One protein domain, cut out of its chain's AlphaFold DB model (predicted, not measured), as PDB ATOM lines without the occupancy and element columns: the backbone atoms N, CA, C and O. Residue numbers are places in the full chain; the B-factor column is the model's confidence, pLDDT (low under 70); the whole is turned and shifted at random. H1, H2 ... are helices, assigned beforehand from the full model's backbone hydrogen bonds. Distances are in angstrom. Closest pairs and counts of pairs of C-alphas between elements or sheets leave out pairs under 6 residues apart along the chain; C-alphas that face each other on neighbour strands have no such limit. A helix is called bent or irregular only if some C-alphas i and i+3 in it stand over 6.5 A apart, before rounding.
ATOM      1  N   PRO A   8     324.308 440.456 441.742       96.12
ATOM      2  CA  PRO A   8     324.014 441.568 440.854       96.12
ATOM      3  C   PRO A   8     322.502 441.776 440.742       96.12
ATOM      4  O   PRO A   8     321.726 440.828 440.602       96.12
ATOM      5  N   THR A   9     322.082 443.035 440.777       96.75
ATOM      6  CA  THR A   9     320.679 443.410 440.552       96.75
ATOM      7  C   THR A   9     320.280 443.161 439.096       96.75
ATOM      8  O   THR A   9     321.123 443.166 438.197       96.75
ATOM      9  N   LEU A  10     318.982 443.000 438.816       98.06
ATOM     10  CA  LEU A  10     318.500 442.806 437.439       98.06
ATOM     11  C   LEU A  10     318.823 444.010 436.536       98.06
ATOM     12  O   LEU A  10     319.052 443.847 435.339       98.06
ATOM     13  N   TYR A  11     318.909 445.206 437.123       97.75
ATOM     14  CA  TYR A  11     319.362 446.426 436.457       97.75
ATOM     15  C   TYR A  11     320.826 446.353 436.026       97.75
ATOM     16  O   TYR A  11     321.137 446.692 434.889       97.75
ATOM     17  N   GLN A  12     321.707 445.852 436.898       97.19
ATOM     18  CA  GLN A  12     323.122 445.625 436.579       97.19
ATOM     19  C   GLN A  12     323.291 444.527 435.524       97.19
ATOM     20  O   GLN A  12     324.092 444.680 434.608       97.19
ATOM     21  N   VAL A  13     322.483 443.462 435.583       97.75
ATOM     22  CA  VAL A  13     322.490 442.395 434.566       97.75
ATOM     23  C   VAL A  13     322.171 442.942 433.168       97.75
ATOM     24  O   VAL A  13     322.824 442.551 432.203       97.75
ATOM     25  N   LEU A  14     321.209 443.865 433.047       98.19
ATOM     26  CA  LEU A  14     320.895 444.544 431.781       98.19
ATOM     27  C   LEU A  14     321.708 445.824 431.529       98.19
ATOM     28  O   LEU A  14     321.555 446.427 430.471       98.19
ATOM     29  N   GLN A  15     322.558 446.238 432.470       97.88
ATOM     30  CA  GLN A  15     323.368 447.462 432.410       97.88
ATOM     31  C   GLN A  15     322.551 448.756 432.207       97.88
ATOM     32  O   GLN A  15     322.996 449.715 431.570       97.88
ATOM     33  N   VAL A  16     321.333 448.796 432.754       97.94
ATOM     34  CA  VAL A  16     320.389 449.919 432.623       97.94
ATOM     35  C   VAL A  16     320.043 450.521 433.980       97.94
ATOM     36  O   VAL A  16     319.984 449.837 434.996       97.94
ATOM     37  N   HIS A  17     319.777 451.824 434.007       97.00
ATOM     38  CA  HIS A  17     319.410 452.542 435.225       97.00
ATOM     39  C   HIS A  17     317.987 452.169 435.700       97.00
ATOM     40  O   HIS A  17     317.106 451.958 434.862       97.00
ATOM     41  N   PRO A  18     317.671 452.231 437.011       96.50
ATOM     42  CA  PRO A  18     316.318 451.982 437.533       96.50
ATOM     43  C   PRO A  18     315.208 452.904 437.009       96.50
ATOM     44  O   PRO A  18     314.031 452.617 437.187       96.50
ATOM     45  N   ALA A  19     315.549 453.994 436.317       96.12
ATOM     46  CA  ALA A  19     314.592 454.862 435.610       96.12
ATOM     47  C   ALA A  19     314.524 454.615 434.092       96.12
ATOM     48  O   ALA A  19     313.886 455.390 433.381       96.12
ATOM     49  N   ALA A  20     315.195 453.585 433.572       97.00
ATOM     50  CA  ALA A  20     315.222 453.311 432.141       97.00
ATOM     51  C   ALA A  20     313.799 453.067 431.597       97.00
ATOM     52  O   ALA A  20     313.034 452.314 432.225       97.00
ATOM     53  N   PRO A  21     313.425 453.693 430.462       97.00
ATOM     54  CA  PRO A  21     312.154 453.419 429.801       97.00
ATOM     55  C   PRO A  21     312.135 451.992 429.215       97.00
ATOM     56  O   PRO A  21     313.199 451.421 428.963       97.00
ATOM     57  N   PRO A  22     310.946 451.411 428.966       96.69
ATOM     58  CA  PRO A  22     310.818 450.051 428.427       96.69
ATOM     59  C   PRO A  22     311.510 449.882 427.065       96.69
ATOM     60  O   PRO A  22     312.120 448.843 426.815       96.69
ATOM     61  N   ASP A  23     311.490 450.925 426.228       97.00
ATOM     62  CA  ASP A  23     312.191 450.956 424.937       97.00
ATOM     63  C   ASP A  23     313.699 450.682 425.125       97.00
ATOM     64  O   ASP A  23     314.273 449.842 424.433       97.00
ATOM     65  N   LEU A  24     314.325 451.324 426.122       97.69
ATOM     66  CA  LEU A  24     315.752 451.158 426.422       97.69
ATOM     67  C   LEU A  24     316.059 449.774 426.997       97.69
ATOM     68  O   LEU A  24     317.039 449.146 426.608       97.69
ATOM     69  N   ILE A  25     315.209 449.278 427.899       98.12
ATOM     70  CA  ILE A  25     315.346 447.930 428.471       98.12
ATOM     71  C   ILE A  25     315.341 446.878 427.354       98.12
ATOM     72  O   ILE A  25     316.167 445.965 427.351       98.12
ATOM     73  N   THR A  26     314.449 447.041 426.376       97.69
ATOM     74  CA  THR A  26     314.334 446.148 425.217       97.69
ATOM     75  C   THR A  26     315.569 446.231 424.321       97.69
ATOM     76  O   THR A  26     316.140 445.198 423.971       97.69
ATOM     77  N   ALA A  27     316.023 447.443 423.986       97.12
ATOM     78  CA  ALA A  27     317.216 447.649 423.164       97.12
ATOM     79  C   ALA A  27     318.481 447.054 423.814       97.12
ATOM     80  O   ALA A  27     319.226 446.311 423.169       97.12
ATOM     81  N   ALA A  28     318.685 447.303 425.113       98.00
ATOM     82  CA  ALA A  28     319.815 446.769 425.870       98.00
ATOM     83  C   ALA A  28     319.799 445.231 425.920       98.00
ATOM     84  O   ALA A  28     320.827 444.600 425.670       98.00
ATOM     85  N   TYR A  29     318.632 444.622 426.164       98.25
ATOM     86  CA  TYR A  29     318.471 443.165 426.159       98.25
ATOM     87  C   TYR A  29     318.891 442.538 424.824       98.25
ATOM     88  O   TYR A  29     319.681 441.590 424.813       98.25
ATOM     89  N   TRP A  30     318.403 443.068 423.696       97.62
ATOM     90  CA  TRP A  30     318.745 442.528 422.378       97.62
ATOM     91  C   TRP A  30     320.225 442.706 422.052       97.62
ATOM     92  O   TRP A  30     320.848 441.775 421.538       97.62
ATOM     93  N   ARG A  31     320.816 443.853 422.411       97.56
ATOM     94  CA  ARG A  31     322.250 444.098 422.222       97.56
ATOM     95  C   ARG A  31     323.105 443.111 423.019       97.56
ATOM     96  O   ARG A  31     324.021 442.516 422.456       97.56
ATOM     97  N   LEU A  32     322.805 442.919 424.304       97.38
ATOM     98  CA  LEU A  32     323.544 441.995 425.172       97.38
ATOM     99  C   LEU A  32     323.356 440.538 424.739       97.38
ATOM    100  O   LEU A  32     324.315 439.773 424.708       97.38
ATOM    101  N   THR A  33     322.143 440.159 424.341       97.12
ATOM    102  CA  THR A  33     321.847 438.814 423.833       97.12
ATOM    103  C   THR A  33     322.630 438.511 422.560       97.12
ATOM    104  O   THR A  33     323.226 437.440 422.462       97.12
ATOM    105  N   ALA A  34     322.679 439.452 421.612       96.00
ATOM    106  CA  ALA A  34     323.452 439.299 420.382       96.00
ATOM    107  C   ALA A  34     324.950 439.106 420.672       96.00
ATOM    108  O   ALA A  34     325.581 438.232 420.082       96.00
ATOM    109  N   GLU A  35     325.503 439.854 421.631       95.75
ATOM    110  CA  GLU A  35     326.899 439.697 422.053       95.75
ATOM    111  C   GLU A  35     327.160 438.324 422.684       95.75
ATOM    112  O   GLU A  35     328.122 437.639 422.335       95.75
ATOM    113  N   VAL A  36     326.290 437.882 423.595       96.31
ATOM    114  CA  VAL A  36     326.433 436.565 424.229       96.31
ATOM    115  C   VAL A  36     326.287 435.447 423.198       96.31
ATOM    116  O   VAL A  36     327.022 434.465 423.262       96.31
ATOM    117  N   GLN A  37     325.394 435.592 422.218       94.50
ATOM    118  CA  GLN A  37     325.244 434.641 421.117       94.50
ATOM    119  C   GLN A  37     326.480 434.601 420.215       94.50
ATOM    120  O   GLN A  37     326.930 433.509 419.875       94.50
ATOM    121  N   ALA A  38     327.073 435.753 419.891       93.38
ATOM    122  CA  ALA A  38     328.328 435.814 419.145       93.38
ATOM    123  C   ALA A  38     329.468 435.099 419.894       93.38
ATOM    124  O   ALA A  38     330.282 434.409 419.282       93.38
ATOM    125  N   ARG A  39     329.481 435.187 421.231       92.19
ATOM    126  CA  ARG A  39     330.433 434.475 422.098       92.19
ATOM    127  C   ARG A  39     330.051 433.026 422.396       92.19
ATOM    128  O   ARG A  39     330.894 432.287 422.889       92.19
ATOM    129  N   ARG A  40     328.816 432.588 422.125       85.25
ATOM    130  CA  ARG A  40     328.296 431.262 422.524       85.25
ATOM    131  C   ARG A  40     329.095 430.101 421.938       85.25
ATOM    132  O   ARG A  40     329.153 429.044 422.559       85.25
ATOM    133  N   ALA A  41     329.778 430.314 420.814       80.31
ATOM    134  CA  ALA A  41     330.751 429.362 420.280       80.31
ATOM    135  C   ALA A  41     331.885 429.009 421.275       80.31
ATOM    136  O   ALA A  41     332.585 428.026 421.062       80.31
ATOM    137  N   ALA A  42     332.058 429.778 422.360       70.69
ATOM    138  CA  ALA A  42     333.168 429.674 423.302       70.69
ATOM    139  C   ALA A  42     332.862 428.967 424.643       70.69
ATOM    140  O   ALA A  42     333.796 428.792 425.423       70.69
ATOM    141  N   GLY A  43     331.620 428.544 424.952       89.31
ATOM    142  CA  GLY A  43     331.391 427.656 426.111       89.31
ATOM    143  C   GLY A  43     330.037 427.719 426.844       89.31
ATOM    144  O   GLY A  43     329.178 428.547 426.534       89.31
ATOM    145  N   PRO A  44     329.852 426.859 427.873       92.44
ATOM    146  CA  PRO A  44     328.582 426.671 428.596       92.44
ATOM    147  C   PRO A  44     328.142 427.881 429.438       92.44
ATOM    148  O   PRO A  44     326.963 428.026 429.755       92.44
ATOM    149  N   GLN A  45     329.056 428.800 429.771       93.25
ATOM    150  CA  GLN A  45     328.731 430.020 430.526       93.25
ATOM    151  C   GLN A  45     327.767 430.957 429.776       93.25
ATOM    152  O   GLN A  45     327.032 431.730 430.400       93.25
ATOM    153  N   ALA A  46     327.729 430.873 428.443       94.56
ATOM    154  CA  ALA A  46     326.821 431.669 427.623       94.56
ATOM    155  C   ALA A  46     325.346 431.353 427.927       94.56
ATOM    156  O   ALA A  46     324.514 432.256 427.931       94.56
ATOM    157  N   GLU A  47     325.017 430.097 428.239       93.81
ATOM    158  CA  GLU A  47     323.633 429.685 428.506       93.81
ATOM    159  C   GLU A  47     323.123 430.231 429.839       93.81
ATOM    160  O   GLU A  47     322.025 430.784 429.903       93.81
ATOM    161  N   SER A  48     323.954 430.166 430.884       94.62
ATOM    162  CA  SER A  48     323.649 430.789 432.177       94.62
ATOM    163  C   SER A  48     323.484 432.307 432.037       94.62
ATOM    164  O   SER A  48     322.521 432.874 432.551       94.62
ATOM    165  N   THR A  49     324.352 432.964 431.263       95.62
ATOM    166  CA  THR A  49     324.255 434.414 431.021       95.62
ATOM    167  C   THR A  49     322.955 434.778 430.296       95.62
ATOM    168  O   THR A  49     322.245 435.686 430.726       95.62
ATOM    169  N   LEU A  50     322.591 434.040 429.239       96.50
ATOM    170  CA  LEU A  50     321.325 434.235 428.521       96.50
ATOM    171  C   LEU A  50     320.109 434.029 429.425       96.50
ATOM    172  O   LEU A  50     319.142 434.788 429.330       96.50
ATOM    173  N   TYR A  51     320.157 433.039 430.319       96.75
ATOM    174  CA  TYR A  51     319.105 432.820 431.307       96.75
ATOM    175  C   TYR A  51     318.930 434.043 432.222       96.75
ATOM    176  O   TYR A  51     317.808 434.526 432.390       96.75
ATOM    177  N   HIS A  52     320.025 434.594 432.754       97.44
ATOM    178  CA  HIS A  52     319.975 435.789 433.601       97.44
ATOM    179  C   HIS A  52     319.476 437.029 432.846       97.44
ATOM    180  O   HIS A  52     318.614 437.737 433.368       97.44
ATOM    181  N   LEU A  53     319.938 437.255 431.610       97.69
ATOM    182  CA  LEU A  53     319.459 438.346 430.751       97.69
ATOM    183  C   LEU A  53     317.955 438.232 430.473       97.69
ATOM    184  O   LEU A  53     317.220 439.208 430.618       97.69
ATOM    185  N   THR A  54     317.485 437.031 430.123       97.94
ATOM    186  CA  THR A  54     316.069 436.768 429.825       97.94
ATOM    187  C   THR A  54     315.200 436.995 431.057       97.94
ATOM    188  O   THR A  54     314.162 437.653 430.970       97.94
ATOM    189  N   ARG A  55     315.638 436.499 432.222       98.00
ATOM    190  CA  ARG A  55     314.938 436.706 433.494       98.00
ATOM    191  C   ARG A  55     314.864 438.191 433.848       98.00
ATOM    192  O   ARG A  55     313.785 438.675 434.176       98.00
ATOM    193  N   ALA A  56     315.978 438.918 433.739       98.12
ATOM    194  CA  ALA A  56     316.015 440.353 434.002       98.12
ATOM    195  C   ALA A  56     315.067 441.126 433.074       98.12
ATOM    196  O   ALA A  56     314.279 441.944 433.543       98.12
ATOM    197  N   TYR A  57     315.074 440.816 431.775       98.31
ATOM    198  CA  TYR A  57     314.181 441.439 430.799       98.31
ATOM    199  C   TYR A  57     312.701 441.200 431.123       98.31
ATOM    200  O   TYR A  57     311.931 442.157 431.191       98.31
ATOM    201  N   GLN A  58     312.299 439.954 431.390       97.88
ATOM    202  CA  GLN A  58     310.904 439.605 431.691       97.88
ATOM    203  C   GLN A  58     310.364 440.316 432.940       97.88
ATOM    204  O   GLN A  58     309.201 440.733 432.961       97.88
ATOM    205  N   THR A  59     311.201 440.475 433.968       97.81
ATOM    206  CA  THR A  59     310.844 441.217 435.183       97.81
ATOM    207  C   THR A  59     310.744 442.716 434.911       97.81
ATOM    208  O   THR A  59     309.766 443.345 435.310       97.81
ATOM    209  N   LEU A  60     311.723 443.295 434.210       97.62
ATOM    210  CA  LEU A  60     311.848 444.748 434.063       97.62
ATOM    211  C   LEU A  60     310.966 445.355 432.960       97.62
ATOM    212  O   LEU A  60     310.666 446.550 433.017       97.62
ATOM    213  N   ILE A  61     310.527 444.570 431.969       97.94
ATOM    214  CA  ILE A  61     309.665 445.066 430.883       97.94
ATOM    215  C   ILE A  61     308.229 445.350 431.351       97.94
ATOM    216  O   ILE A  61     307.579 446.256 430.835       97.94
ATOM    217  N   ASN A  62     307.746 444.609 432.353       96.00
ATOM    218  CA  ASN A  62     306.392 444.733 432.888       96.00
ATOM    219  C   ASN A  62     306.371 445.740 434.050       96.00
ATOM    220  O   ASN A  62     306.947 445.440 435.095       96.00
ATOM    221  N   PRO A  63     305.682 446.896 433.942       94.88
ATOM    222  CA  PRO A  63     305.753 447.947 434.960       94.88
ATOM    223  C   PRO A  63     305.366 447.491 436.374       94.88
ATOM    224  O   PRO A  63     306.062 447.842 437.319       94.88
ATOM    225  N   GLY A  64     304.312 446.677 436.518       96.62
ATOM    226  CA  GLY A  64     303.870 446.187 437.830       96.62
ATOM    227  C   GLY A  64     304.817 445.158 438.457       96.62
ATOM    228  O   GLY A  64     305.076 445.203 439.653       96.62
ATOM    229  N   VAL A  65     305.393 444.258 437.649       97.56
ATOM    230  CA  VAL A  65     306.380 443.273 438.137       97.56
ATOM    231  C   VAL A  65     307.689 443.974 438.505       97.56
ATOM    232  O   VAL A  65     308.307 443.646 439.515       97.56
ATOM    233  N   ARG A  66     308.084 444.975 437.714       97.12
ATOM    234  CA  ARG A  66     309.227 445.837 437.998       97.12
ATOM    235  C   ARG A  66     309.050 446.611 439.299       97.12
ATOM    236  O   ARG A  66     309.984 446.660 440.080       97.12
ATOM    237  N   GLU A  67     307.877 447.187 439.542       95.88
ATOM    238  CA  GLU A  67     307.597 447.921 440.781       95.88
ATOM    239  C   GLU A  67     307.661 447.012 442.015       95.88
ATOM    240  O   GLU A  67     308.269 447.383 443.016       95.88
ATOM    241  N   ALA A  68     307.114 445.795 441.926       96.88
ATOM    242  CA  ALA A  68     307.247 444.800 442.988       96.88
ATOM    243  C   ALA A  68     308.719 444.423 443.241       96.88
ATOM    244  O   ALA A  68     309.140 444.344 444.392       96.88
ATOM    245  N   TYR A  69     309.506 444.247 442.174       97.44
ATOM    246  CA  TYR A  69     310.944 443.997 442.279       97.44
ATOM    247  C   TYR A  69     311.695 445.185 442.900       97.44
ATOM    248  O   TYR A  69     312.521 444.981 443.783       97.44
ATOM    249  N   ASP A  70     311.389 446.420 442.494       96.75
ATOM    250  CA  ASP A  70     311.984 447.638 443.055       96.75
ATOM    251  C   ASP A  70     311.698 447.754 444.558       96.75
ATOM    252  O   ASP A  70     312.602 448.072 445.333       96.75
ATOM    253  N   ALA A  71     310.468 447.440 444.982       96.12
ATOM    254  CA  ALA A  71     310.085 447.402 446.390       96.12
ATOM    255  C   ALA A  71     310.843 446.316 447.175       96.12
ATOM    256  O   ALA A  71     311.300 446.586 448.284       96.12
ATOM    257  N   GLU A  72     311.031 445.126 446.590       96.69
ATOM    258  CA  GLU A  72     311.784 444.012 447.192       96.69
ATOM    259  C   GLU A  72     313.237 444.400 447.493       96.69
ATOM    260  O   GLU A  72     313.758 444.092 448.564       96.69
ATOM    261  N   ILE A  73     313.887 445.130 446.582       96.31
ATOM    262  CA  ILE A  73     315.276 445.581 446.763       96.31
ATOM    263  C   ILE A  73     315.393 446.954 447.443       96.31
ATOM    264  O   ILE A  73     316.491 447.509 447.512       96.31
ATOM    265  N   GLY A  74     314.284 447.519 447.935       95.81
ATOM    266  CA  GLY A  74     314.254 448.810 448.628       95.81
ATOM    267  C   GLY A  74     314.584 450.015 447.740       95.81
ATOM    268  O   GLY A  74     314.924 451.090 448.245       95.81
ATOM    269  N   LEU A  75     314.499 449.872 446.415       93.88
ATOM    270  CA  LEU A  75     314.759 450.957 445.482       93.88
ATOM    271  C   LEU A  75     313.576 451.919 445.416       93.88
ATOM    272  O   LEU A  75     312.488 451.593 444.945       93.88
ATOM    273  N   ARG A  76     313.819 453.174 445.802       91.19
ATOM    274  CA  ARG A  76     312.897 454.267 445.487       91.19
ATOM    275  C   ARG A  76     313.030 454.631 444.018       91.19
ATOM    276  O   ARG A  76     314.130 454.917 443.545       91.19
ATOM    277  N   ARG A  77     311.899 454.667 443.311       83.31
ATOM    278  CA  ARG A  77     311.879 454.979 441.883       83.31
ATOM    279  C   ARG A  77     312.445 456.387 441.640       83.31
ATOM    280  O   ARG A  77     311.874 457.364 442.130       83.31
ATOM    281  N   PRO A  78     313.552 456.518 440.894       85.88
ATOM    282  CA  PRO A  78     314.092 457.824 440.539       85.88
ATOM    283  C   PRO A  78     313.113 458.590 439.633       85.88
ATOM    284  O   PRO A  78     312.321 457.971 438.913       85.88
ATOM    285  N   PRO A  79     313.168 459.936 439.622       87.69
ATOM    286  CA  PRO A  79     312.278 460.738 438.798       87.69
ATOM    287  C   PRO A  79     312.421 460.373 437.307       87.69
ATOM    288  O   PRO A  79     313.539 460.135 436.825       87.69
ATOM    289  N   PRO A  80     311.305 460.349 436.548       87.81
ATOM    290  CA  PRO A  80     311.290 459.906 435.152       87.81
ATOM    291  C   PRO A  80     312.109 460.817 434.235       87.81
ATOM    292  O   PRO A  80     312.666 460.359 433.239       87.81
ATOM    293  N   ILE A  81     312.250 462.088 434.607       90.44
ATOM    294  CA  ILE A  81     313.082 463.070 433.916       90.44
ATOM    295  C   ILE A  81     314.274 463.365 434.829       90.44
ATOM    296  O   ILE A  81     314.055 463.710 435.996       90.44
ATOM    297  N   PRO A  82     315.520 463.191 434.357       89.56
ATOM    298  CA  PRO A  82     316.675 463.553 435.160       89.56
ATOM    299  C   PRO A  82     316.658 465.068 435.391       89.56
ATOM    300  O   PRO A  82     316.326 465.854 434.500       89.56
ATOM    301  N   GLN A  83     316.967 465.472 436.619       86.94
ATOM    302  CA  GLN A  83     317.030 466.880 436.981       86.94
ATOM    303  C   GLN A  83     318.307 467.460 436.380       86.94
ATOM    304  O   GLN A  83     319.400 467.210 436.876       86.94
ATOM    305  N   VAL A  84     318.164 468.209 435.291       86.75
ATOM    306  CA  VAL A  84     319.268 468.987 434.733       86.75
ATOM    307  C   VAL A  84     319.413 470.224 435.605       86.75
ATOM    308  O   VAL A  84     318.441 470.971 435.783       86.75
ATOM    309  N   GLU A 106     326.057 467.090 437.425       90.50
ATOM    310  CA  GLU A 106     325.292 466.241 436.503       90.50
ATOM    311  C   GLU A 106     325.839 464.808 436.479       90.50
ATOM    312  O   GLU A 106     326.994 464.562 436.126       90.50
ATOM    313  N   ASP A 107     324.999 463.838 436.862       93.31
ATOM    314  CA  ASP A 107     325.317 462.412 436.742       93.31
ATOM    315  C   ASP A 107     325.024 461.936 435.307       93.31
ATOM    316  O   ASP A 107     323.873 461.696 434.926       93.31
ATOM    317  N   TYR A 108     326.075 461.804 434.497       96.31
ATOM    318  CA  TYR A 108     325.979 461.411 433.090       96.31
ATOM    319  C   TYR A 108     325.418 460.000 432.904       96.31
ATOM    320  O   TYR A 108     324.689 459.758 431.937       96.31
ATOM    321  N   TYR A 109     325.649 459.088 433.852       96.69
ATOM    322  CA  TYR A 109     325.037 457.760 433.824       96.69
ATOM    323  C   TYR A 109     323.522 457.851 434.038       96.69
ATOM    324  O   TYR A 109     322.745 457.198 433.333       96.69
ATOM    325  N   ALA A 110     323.078 458.726 434.946       95.62
ATOM    326  CA  ALA A 110     321.657 458.959 435.197       95.62
ATOM    327  C   ALA A 110     320.941 459.637 434.014       95.62
ATOM    328  O   ALA A 110     319.762 459.349 433.783       95.62
ATOM    329  N   ILE A 111     321.630 460.501 433.259       96.44
ATOM    330  CA  ILE A 111     321.097 461.150 432.048       96.44
ATOM    331  C   ILE A 111     320.942 460.141 430.906       96.44
ATOM    332  O   ILE A 111     319.875 460.089 430.286       96.44
ATOM    333  N   LEU A 112     321.964 459.309 430.676       97.44
ATOM    334  CA  LEU A 112     321.945 458.224 429.684       97.44
ATOM    335  C   LEU A 112     321.072 457.034 430.100       97.44
ATOM    336  O   LEU A 112     320.769 456.182 429.271       97.44
ATOM    337  N   ARG A 113     320.646 456.978 431.368       97.38
ATOM    338  CA  ARG A 113     319.872 455.871 431.949       97.38
ATOM    339  C   ARG A 113     320.596 454.521 431.860       97.38
ATOM    340  O   ARG A 113     319.954 453.486 431.693       97.38
ATOM    341  N   VAL A 114     321.910 454.524 432.066       97.75
ATOM    342  CA  VAL A 114     322.759 453.320 432.116       97.75
ATOM    343  C   VAL A 114     323.447 453.187 433.471       97.75
ATOM    344  O   VAL A 114     323.465 454.133 434.259       97.75
ATOM    345  N   THR A 115     323.988 452.010 433.774       96.62
ATOM    346  CA  THR A 115     324.790 451.798 434.985       96.62
ATOM    347  C   THR A 115     326.257 452.215 434.775       96.62
ATOM    348  O   THR A 115     326.731 452.247 433.636       96.62
ATOM    349  N   PRO A 116     327.019 452.527 435.845       96.50
ATOM    350  CA  PRO A 116     328.430 452.916 435.731       96.50
ATOM    351  C   PRO A 116     329.360 451.834 435.175       96.50
ATOM    352  O   PRO A 116     330.461 452.145 434.742       96.50
ATOM    353  N   ASP A 117     328.933 450.575 435.162       96.50
ATOM    354  CA  ASP A 117     329.627 449.416 434.586       96.50
ATOM    355  C   ASP A 117     329.135 449.071 433.168       96.50
ATOM    356  O   ASP A 117     329.575 448.083 432.578       96.50
ATOM    357  N   ALA A 118     328.253 449.892 432.584       97.81
ATOM    358  CA  ALA A 118     327.665 449.612 431.283       97.81
ATOM    359  C   ALA A 118     328.707 449.534 430.164       97.81
ATOM    360  O   ALA A 118     329.627 450.357 430.053       97.81
ATOM    361  N   TRP A 119     328.522 448.546 429.299       97.62
ATOM    362  CA  TRP A 119     329.369 448.259 428.157       97.62
ATOM    363  C   TRP A 119     329.117 449.258 427.020       97.62
ATOM    364  O   TRP A 119     328.001 449.737 426.818       97.62
ATOM    365  N   LEU A 120     330.154 449.577 426.242       97.69
ATOM    366  CA  LEU A 120     330.111 450.673 425.264       97.69
ATOM    367  C   LEU A 120     329.007 450.529 424.187       97.69
ATOM    368  O   LEU A 120     328.337 451.517 423.884       97.69
ATOM    369  N   PRO A 121     328.730 449.337 423.628       97.81
ATOM    370  CA  PRO A 121     327.596 449.137 422.725       97.81
ATOM    371  C   PRO A 121     326.227 449.360 423.375       97.81
ATOM    372  O   PRO A 121     325.305 449.768 422.671       97.81
ATOM    373  N   VAL A 122     326.089 449.128 424.686       98.12
ATOM    374  CA  VAL A 122     324.865 449.450 425.442       98.12
ATOM    375  C   VAL A 122     324.752 450.959 425.639       98.12
ATOM    376  O   VAL A 122     323.683 451.513 425.426       98.12
ATOM    377  N   VAL A 123     325.858 451.647 425.946       98.31
ATOM    378  CA  VAL A 123     325.902 453.121 426.028       98.31
ATOM    379  C   VAL A 123     325.458 453.767 424.708       98.31
ATOM    380  O   VAL A 123     324.689 454.726 424.722       98.31
ATOM    381  N   ARG A 124     325.897 453.227 423.563       97.94
ATOM    382  CA  ARG A 124     325.478 453.712 422.238       97.94
ATOM    383  C   ARG A 124     323.977 453.536 422.004       97.94
ATOM    384  O   ARG A 124     323.310 454.496 421.635       97.94
ATOM    385  N   GLU A 125     323.451 452.339 422.259       97.88
ATOM    386  CA  GLU A 125     322.009 452.062 422.146       97.88
ATOM    387  C   GLU A 125     321.180 452.939 423.093       97.88
ATOM    388  O   GLU A 125     320.105 453.434 422.737       97.88
ATOM    389  N   ALA A 126     321.707 453.190 424.293       98.00
ATOM    390  CA  ALA A 126     321.093 454.078 425.260       98.00
ATOM    391  C   ALA A 126     321.004 455.509 424.745       98.00
ATOM    392  O   ALA A 126     319.930 456.102 424.807       98.00
ATOM    393  N   TYR A 127     322.082 456.045 424.174       98.25
ATOM    394  CA  TYR A 127     322.068 457.374 423.575       98.25
ATOM    395  C   TYR A 127     321.013 457.498 422.465       98.25
ATOM    396  O   TYR A 127     320.190 458.413 422.508       98.25
ATOM    397  N   GLU A 128     320.975 456.562 421.515       97.94
ATOM    398  CA  GLU A 128     320.024 456.602 420.394       97.94
ATOM    399  C   GLU A 128     318.565 456.540 420.877       97.94
ATOM    400  O   GLU A 128     317.723 457.359 420.483       97.94
ATOM    401  N   THR A 129     318.276 455.624 421.804       97.44
ATOM    402  CA  THR A 129     316.936 455.452 422.380       97.44
ATOM    403  C   THR A 129     316.521 456.666 423.211       97.44
ATOM    404  O   THR A 129     315.419 457.205 423.042       97.44
ATOM    405  N   MET A 130     317.404 457.135 424.097       98.00
ATOM    406  CA  MET A 130     317.121 458.250 425.000       98.00
ATOM    407  C   MET A 130     317.022 459.580 424.261       98.00
ATOM    408  O   MET A 130     316.188 460.403 424.632       98.00
ATOM    409  N   ARG A 131     317.770 459.782 423.171       97.69
ATOM    410  CA  ARG A 131     317.656 460.981 422.331       97.69
ATOM    411  C   ARG A 131     316.258 461.103 421.741       97.69
ATOM    412  O   ARG A 131     315.612 462.138 421.893       97.69
ATOM    413  N   ASN A 132     315.746 460.027 421.148       95.94
ATOM    414  CA  ASN A 132     314.383 459.993 420.613       95.94
ATOM    415  C   ASN A 132     313.326 460.141 421.718       95.94
ATOM    416  O   ASN A 132     312.297 460.792 421.524       95.94
ATOM    417  N   HIS A 133     313.564 459.556 422.893       96.06
ATOM    418  CA  HIS A 133     312.683 459.709 424.048       96.06
ATOM    419  C   HIS A 133     312.622 461.167 424.538       96.06
ATOM    420  O   HIS A 133     311.533 461.730 424.657       96.06
ATOM    421  N   TYR A 134     313.768 461.812 424.753       97.19
ATOM    422  CA  TYR A 134     313.839 463.194 425.225       97.19
ATOM    423  C   TYR A 134     313.336 464.197 424.189       97.19
ATOM    424  O   TYR A 134     312.624 465.122 424.567       97.19
ATOM    425  N   LEU A 135     313.579 463.986 422.891       96.81
ATOM    426  CA  LEU A 135     312.987 464.822 421.839       96.81
ATOM    427  C   LEU A 135     311.450 464.808 421.891       96.81
ATOM    428  O   LEU A 135     310.833 465.869 421.821       96.81
ATOM    429  N   ARG A 136     310.825 463.639 422.102       95.25
ATOM    430  CA  ARG A 136     309.364 463.535 422.296       95.25
ATOM    431  C   ARG A 136     308.890 464.277 423.555       95.25
ATOM    432  O   ARG A 136     307.844 464.930 423.536       95.25
ATOM    433  N   LEU A 137     309.651 464.213 424.650       95.38
ATOM    434  CA  LEU A 137     309.331 464.953 425.878       95.38
ATOM    435  C   LEU A 137     309.450 466.472 425.696       95.38
ATOM    436  O   LEU A 137     308.604 467.211 426.193       95.38
ATOM    437  N   VAL A 138     310.457 466.940 424.959       95.94
ATOM    438  CA  VAL A 138     310.644 468.362 424.644       95.94
ATOM    439  C   VAL A 138     309.529 468.871 423.727       95.94
ATOM    440  O   VAL A 138     308.944 469.914 424.005       95.94
ATOM    441  N   GLN A 139     309.171 468.117 422.683       94.88
ATOM    442  CA  GLN A 139     308.065 468.464 421.775       94.88
ATOM    443  C   GLN A 139     306.718 468.567 422.501       94.88
ATOM    444  O   GLN A 139     305.902 469.421 422.173       94.88
ATOM    445  N   SER A 140     306.504 467.727 423.515       96.12
ATOM    446  CA  SER A 140     305.316 467.778 424.377       96.12
ATOM    447  C   SER A 140     305.434 468.768 425.543       96.12
ATOM    448  O   SER A 140     304.565 468.774 426.410       96.12
ATOM    449  N   GLN A 141     306.493 469.588 425.583       96.00
ATOM    450  CA  GLN A 141     306.780 470.575 426.635       96.00
ATOM    451  C   GLN A 141     306.880 469.985 428.057       96.00
ATOM    452  O   GLN A 141     306.789 470.703 429.049       96.00
ATOM    453  N   LYS A 142     307.111 468.671 428.175       95.12
ATOM    454  CA  LYS A 142     307.285 467.967 429.458       95.12
ATOM    455  C   LYS A 142     308.722 468.015 429.971       95.12
ATOM    456  O   LYS A 142     308.955 467.752 431.145       95.12
ATOM    457  N   ALA A 143     309.681 468.329 429.102       95.31
ATOM    458  CA  ALA A 143     311.094 468.447 429.437       95.31
ATOM    459  C   ALA A 143     311.717 469.700 428.798       95.31
ATOM    460  O   ALA A 143     311.283 470.125 427.724       95.31
ATOM    461  N   PRO A 144     312.749 470.295 429.421       95.44
ATOM    462  CA  PRO A 144     313.467 471.422 428.838       95.44
ATOM    463  C   PRO A 144     314.367 470.974 427.680       95.44
ATOM    464  O   PRO A 144     314.972 469.907 427.737       95.44
ATOM    465  N   VAL A 145     314.555 471.841 426.679       94.69
ATOM    466  CA  VAL A 145     315.456 471.597 425.528       94.69
ATOM    467  C   VAL A 145     316.884 471.247 425.972       94.69
ATOM    468  O   VAL A 145     317.526 470.395 425.369       94.69
ATOM    469  N   ARG A 146     317.354 471.845 427.078       93.56
ATOM    470  CA  ARG A 146     318.692 471.602 427.645       93.56
ATOM    471  C   ARG A 146     318.964 470.141 427.983       93.56
ATOM    472  O   ARG A 146     320.114 469.736 427.952       93.56
ATOM    473  N   LEU A 147     317.927 469.353 428.269       94.88
ATOM    474  CA  LEU A 147     318.083 467.926 428.538       94.88
ATOM    475  C   LEU A 147     318.689 467.175 427.347       94.88
ATOM    476  O   LEU A 147     319.445 466.230 427.542       94.88
ATOM    477  N   VAL A 148     318.375 467.595 426.119       96.12
ATOM    478  CA  VAL A 148     318.950 466.992 424.910       96.12
ATOM    479  C   VAL A 148     320.430 467.353 424.791       96.12
ATOM    480  O   VAL A 148     321.234 466.477 424.502       96.12
ATOM    481  N   THR A 149     320.803 468.597 425.099       95.00
ATOM    482  CA  THR A 149     322.210 469.024 425.130       95.00
ATOM    483  C   THR A 149     323.000 468.269 426.202       95.00
ATOM    484  O   THR A 149     324.028 467.683 425.889       95.00
ATOM    485  N   SER A 150     322.480 468.162 427.432       94.56
ATOM    486  CA  SER A 150     323.139 467.381 428.491       94.56
ATOM    487  C   SER A 150     323.252 465.892 428.143       94.56
ATOM    488  O   SER A 150     324.182 465.226 428.588       94.56
ATOM    489  N   LEU A 151     322.327 465.341 427.344       96.25
ATOM    490  CA  LEU A 151     322.436 463.972 426.830       96.25
ATOM    491  C   LEU A 151     323.595 463.827 425.829       96.25
ATOM    492  O   LEU A 151     324.304 462.822 425.873       96.25
ATOM    493  N   GLU A 152     323.782 464.799 424.935       96.62
ATOM    494  CA  GLU A 152     324.900 464.823 423.981       96.62
ATOM    495  C   GLU A 152     326.246 464.934 424.715       96.62
ATOM    496  O   GLU A 152     327.156 464.152 424.435       96.62
ATOM    497  N   ASP A 153     326.332 465.806 425.724       95.25
ATOM    498  CA  ASP A 153     327.513 465.951 426.584       95.25
ATOM    499  C   ASP A 153     327.809 464.659 427.364       95.25
ATOM    500  O   ASP A 153     328.944 464.175 427.375       95.25
ATOM    501  N   ALA A 154     326.778 464.046 427.959       96.44
ATOM    502  CA  ALA A 154     326.904 462.775 428.666       96.44
ATOM    503  C   ALA A 154     327.432 461.668 427.743       96.44
ATOM    504  O   ALA A 154     328.354 460.938 428.108       96.44
ATOM    505  N   TYR A 155     326.894 461.547 426.526       97.56
ATOM    506  CA  TYR A 155     327.379 460.561 425.561       97.56
ATOM    507  C   TYR A 155     328.822 460.838 425.138       97.56
ATOM    508  O   TYR A 155     329.633 459.914 425.091       97.56
ATOM    509  N   TYR A 156     329.174 462.096 424.877       96.81
ATOM    510  CA  TYR A 156     330.528 462.487 424.498       96.81
ATOM    511  C   TYR A 156     331.574 462.099 425.555       96.81
ATOM    512  O   TYR A 156     332.662 461.642 425.207       96.81
ATOM    513  N   VAL A 157     331.234 462.218 426.841       96.38
ATOM    514  CA  VAL A 157     332.122 461.841 427.951       96.38
ATOM    515  C   VAL A 157     332.159 460.328 428.162       96.38
ATOM    516  O   VAL A 157     333.238 459.754 428.267       96.38
ATOM    517  N   ILE A 158     331.002 459.662 428.206       97.44
ATOM    518  CA  ILE A 158     330.915 458.237 428.575       97.44
ATOM    519  C   ILE A 158     331.302 457.297 427.418       97.44
ATOM    520  O   ILE A 158     331.701 456.155 427.657       97.44
ATOM    521  N   SER A 159     331.204 457.747 426.163       97.56
ATOM    522  CA  SER A 159     331.562 456.929 424.993       97.56
ATOM    523  C   SER A 159     333.071 456.742 424.794       97.56
ATOM    524  O   SER A 159     333.482 455.744 424.200       97.56
ATOM    525  N   ASP A 160     333.896 457.659 425.301       97.50
ATOM    526  CA  ASP A 160     335.358 457.572 425.262       97.50
ATOM    527  C   ASP A 160     335.880 456.983 426.589       97.50
ATOM    528  O   ASP A 160     335.695 457.603 427.640       97.50
ATOM    529  N   PRO A 161     336.548 455.811 426.585       97.12
ATOM    530  CA  PRO A 161     337.046 455.182 427.807       97.12
ATOM    531  C   PRO A 161     337.979 456.069 428.638       97.12
ATOM    532  O   PRO A 161     337.935 456.001 429.867       97.12
ATOM    533  N   ALA A 162     338.801 456.908 427.996       97.12
ATOM    534  CA  ALA A 162     339.719 457.794 428.708       97.12
ATOM    535  C   ALA A 162     338.938 458.872 429.471       97.12
ATOM    536  O   ALA A 162     339.081 459.001 430.688       97.12
ATOM    537  N   ARG A 163     338.018 459.565 428.788       96.38
ATOM    538  CA  ARG A 163     337.156 460.595 429.394       96.38
ATOM    539  C   ARG A 163     336.229 460.029 430.453       96.38
ATOM    540  O   ARG A 163     336.029 460.661 431.484       96.38
ATOM    541  N   ARG A 164     335.684 458.835 430.220       96.88
ATOM    542  CA  ARG A 164     334.874 458.120 431.205       96.88
ATOM    543  C   ARG A 164     335.668 457.868 432.482       96.88
ATOM    544  O   ARG A 164     335.159 458.145 433.557       96.88
ATOM    545  N   SER A 165     336.921 457.423 432.368       95.94
ATOM    546  CA  SER A 165     337.776 457.191 433.538       95.94
ATOM    547  C   SER A 165     338.104 458.477 434.304       95.94
ATOM    548  O   SER A 165     338.077 458.481 435.533       95.94
ATOM    549  N   GLU A 166     338.350 459.586 433.597       95.19
ATOM    550  CA  GLU A 166     338.552 460.903 434.212       95.19
ATOM    551  C   GLU A 166     337.284 461.379 434.924       95.19
ATOM    552  O   GLU A 166     337.351 461.841 436.060       95.19
ATOM    553  N   TYR A 167     336.126 461.220 434.282       94.69
ATOM    554  CA  TYR A 167     334.828 461.538 434.864       94.69
ATOM    555  C   TYR A 167     334.538 460.690 436.107       94.69
ATOM    556  O   TYR A 167     334.123 461.226 437.131       94.69
ATOM    557  N   ASP A 168     334.818 459.388 436.066       94.69
ATOM    558  CA  ASP A 168     334.656 458.493 437.212       94.69
ATOM    559  C   ASP A 168     335.588 458.890 438.369       94.69
ATOM    560  O   ASP A 168     335.156 458.933 439.523       94.69
ATOM    561  N   ALA A 169     336.841 459.257 438.079       93.69
ATOM    562  CA  ALA A 169     337.779 459.761 439.083       93.69
ATOM    563  C   ALA A 169     337.296 461.081 439.708       93.69
ATOM    564  O   ALA A 169     337.323 461.239 440.932       93.69
ATOM    565  N   GLN A 170     336.791 462.007 438.888       92.00
ATOM    566  CA  GLN A 170     336.199 463.260 439.357       92.00
ATOM    567  C   GLN A 170     334.974 462.999 440.236       92.00
ATOM    568  O   GLN A 170     334.888 463.542 441.339       92.00
ATOM    569  N   ARG A 171     334.079 462.102 439.809       90.19
ATOM    570  CA  ARG A 171     332.873 461.699 440.543       90.19
ATOM    571  C   ARG A 171     333.202 461.118 441.921       90.19
ATOM    572  O   ARG A 171     332.489 461.408 442.879       90.19
ATOM    573  N   LEU A 172     334.290 460.350 442.038       90.62
ATOM    574  CA  LEU A 172     334.789 459.826 443.316       90.62
ATOM    575  C   LEU A 172     335.399 460.923 444.203       90.62
ATOM    576  O   LEU A 172     335.185 460.916 445.413       90.62
ATOM    577  N   SER A 173     336.128 461.875 443.614       89.75
ATOM    578  CA  SER A 173     336.749 462.984 444.355       89.75
ATOM    579  C   SER A 173     335.747 464.040 444.837       89.75
ATOM    580  O   SER A 173     335.947 464.654 445.881       89.75
ATOM    581  N   GLY A 174     334.655 464.237 444.091       81.69
ATOM    582  CA  GLY A 174     333.675 465.294 444.326       81.69
ATOM    583  C   GLY A 174     332.738 465.045 445.506       81.69
ATOM    584  O   GLY A 174     332.035 465.973 445.891       81.69
ATOM    585  N   GLY A 175     332.708 463.826 446.068       65.38
ATOM    586  CA  GLY A 175     332.066 463.443 447.339       65.38
ATOM    587  C   GLY A 175     330.561 463.718 447.506       65.38
ATOM    588  O   GLY A 175     329.956 463.228 448.454       65.38
ATOM    589  N   SER A 176     329.941 464.484 446.610       58.03
ATOM    590  CA  SER A 176     328.625 465.095 446.811       58.03
ATOM    591  C   SER A 176     327.596 464.676 445.769       58.03
ATOM    592  O   SER A 176     326.444 465.109 445.843       58.03
TER     593      SER A 176
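What this domain is: This is residues 8 to 84 and 106 to 176 of the 459 residues of an uncharacterized protein of Chloroflexi bacterium (UniProt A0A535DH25). Two helical hairpins, H2 with H3 and H6 with H7, stand side by side as a curved row of four nearly aligned helices, H3, H2, H6, H7, joined where parts of H2 and H6 meet. Short H1 packs on the first hairpin and short H5 on the second, while H4 and H8 turn off sharply from the ends of H3 and H7. The printed part has 148 residues, with eight named helices, H1 to H8 in chain order, and no named strand: all helix. It is compact, with a radius of gyration of the C-alphas of 15.8 A, and spans 45 by 38 by 30 A.

How they stand to each other: Begin at H2, residues 22 to 42; its hairpin partner H3, residues 45 to 61, touches it at Arg 40 and Ala 46, C-alphas 5.3 A apart, at a shallow tilt of 8 degrees, opposite ways. Residues 23 to 32 of H2 touch residues 121 to 130 of H6, residues 120 to 139, closest at C-alphas 28 and 122, 5.7 A. H7, residues 146 to 158, touches H6 in a hairpin at C-alphas 134 and 148, 6.4 A. H1, residues 10 to 14, touches H3 at C-alphas 10 and 56, 4.9 A. H5, residues 108 to 112, touches H7 at C-alphas 108 and 154, 4.7 A. H4, residues 63 to 72, touches H3 only at the corner, C-alphas 60 and 66, 4.9 A. H8, residues 161 to 173, touches H7 only at the corner, C-alphas 158 and 164, 4.8 A. Every O i to N i+4 pair is within hydrogen-bond range in the helices other than H2, which has 15 of 17.

Where its parts are: Find C-alpha 22 at (310.818, 450.051, 428.427); H2 runs 30.7 A, only just irregular, with C-alphas 38 and 41 7.0 A apart. H6 runs 28.5 A and H3 24.3 A. H8 ends at C-alpha 173, (336.749, 462.984, 444.355).

The domain as a whole: C-alphas 43 and 141 are farthest apart, 49.5 A. Residues 85 to 105 are not printed; look for C-alphas 84 and 106, 6.9 A apart across the cut. Of the links that are printed whole, none is long. Residues 175 to 176 have pLDDT under 70.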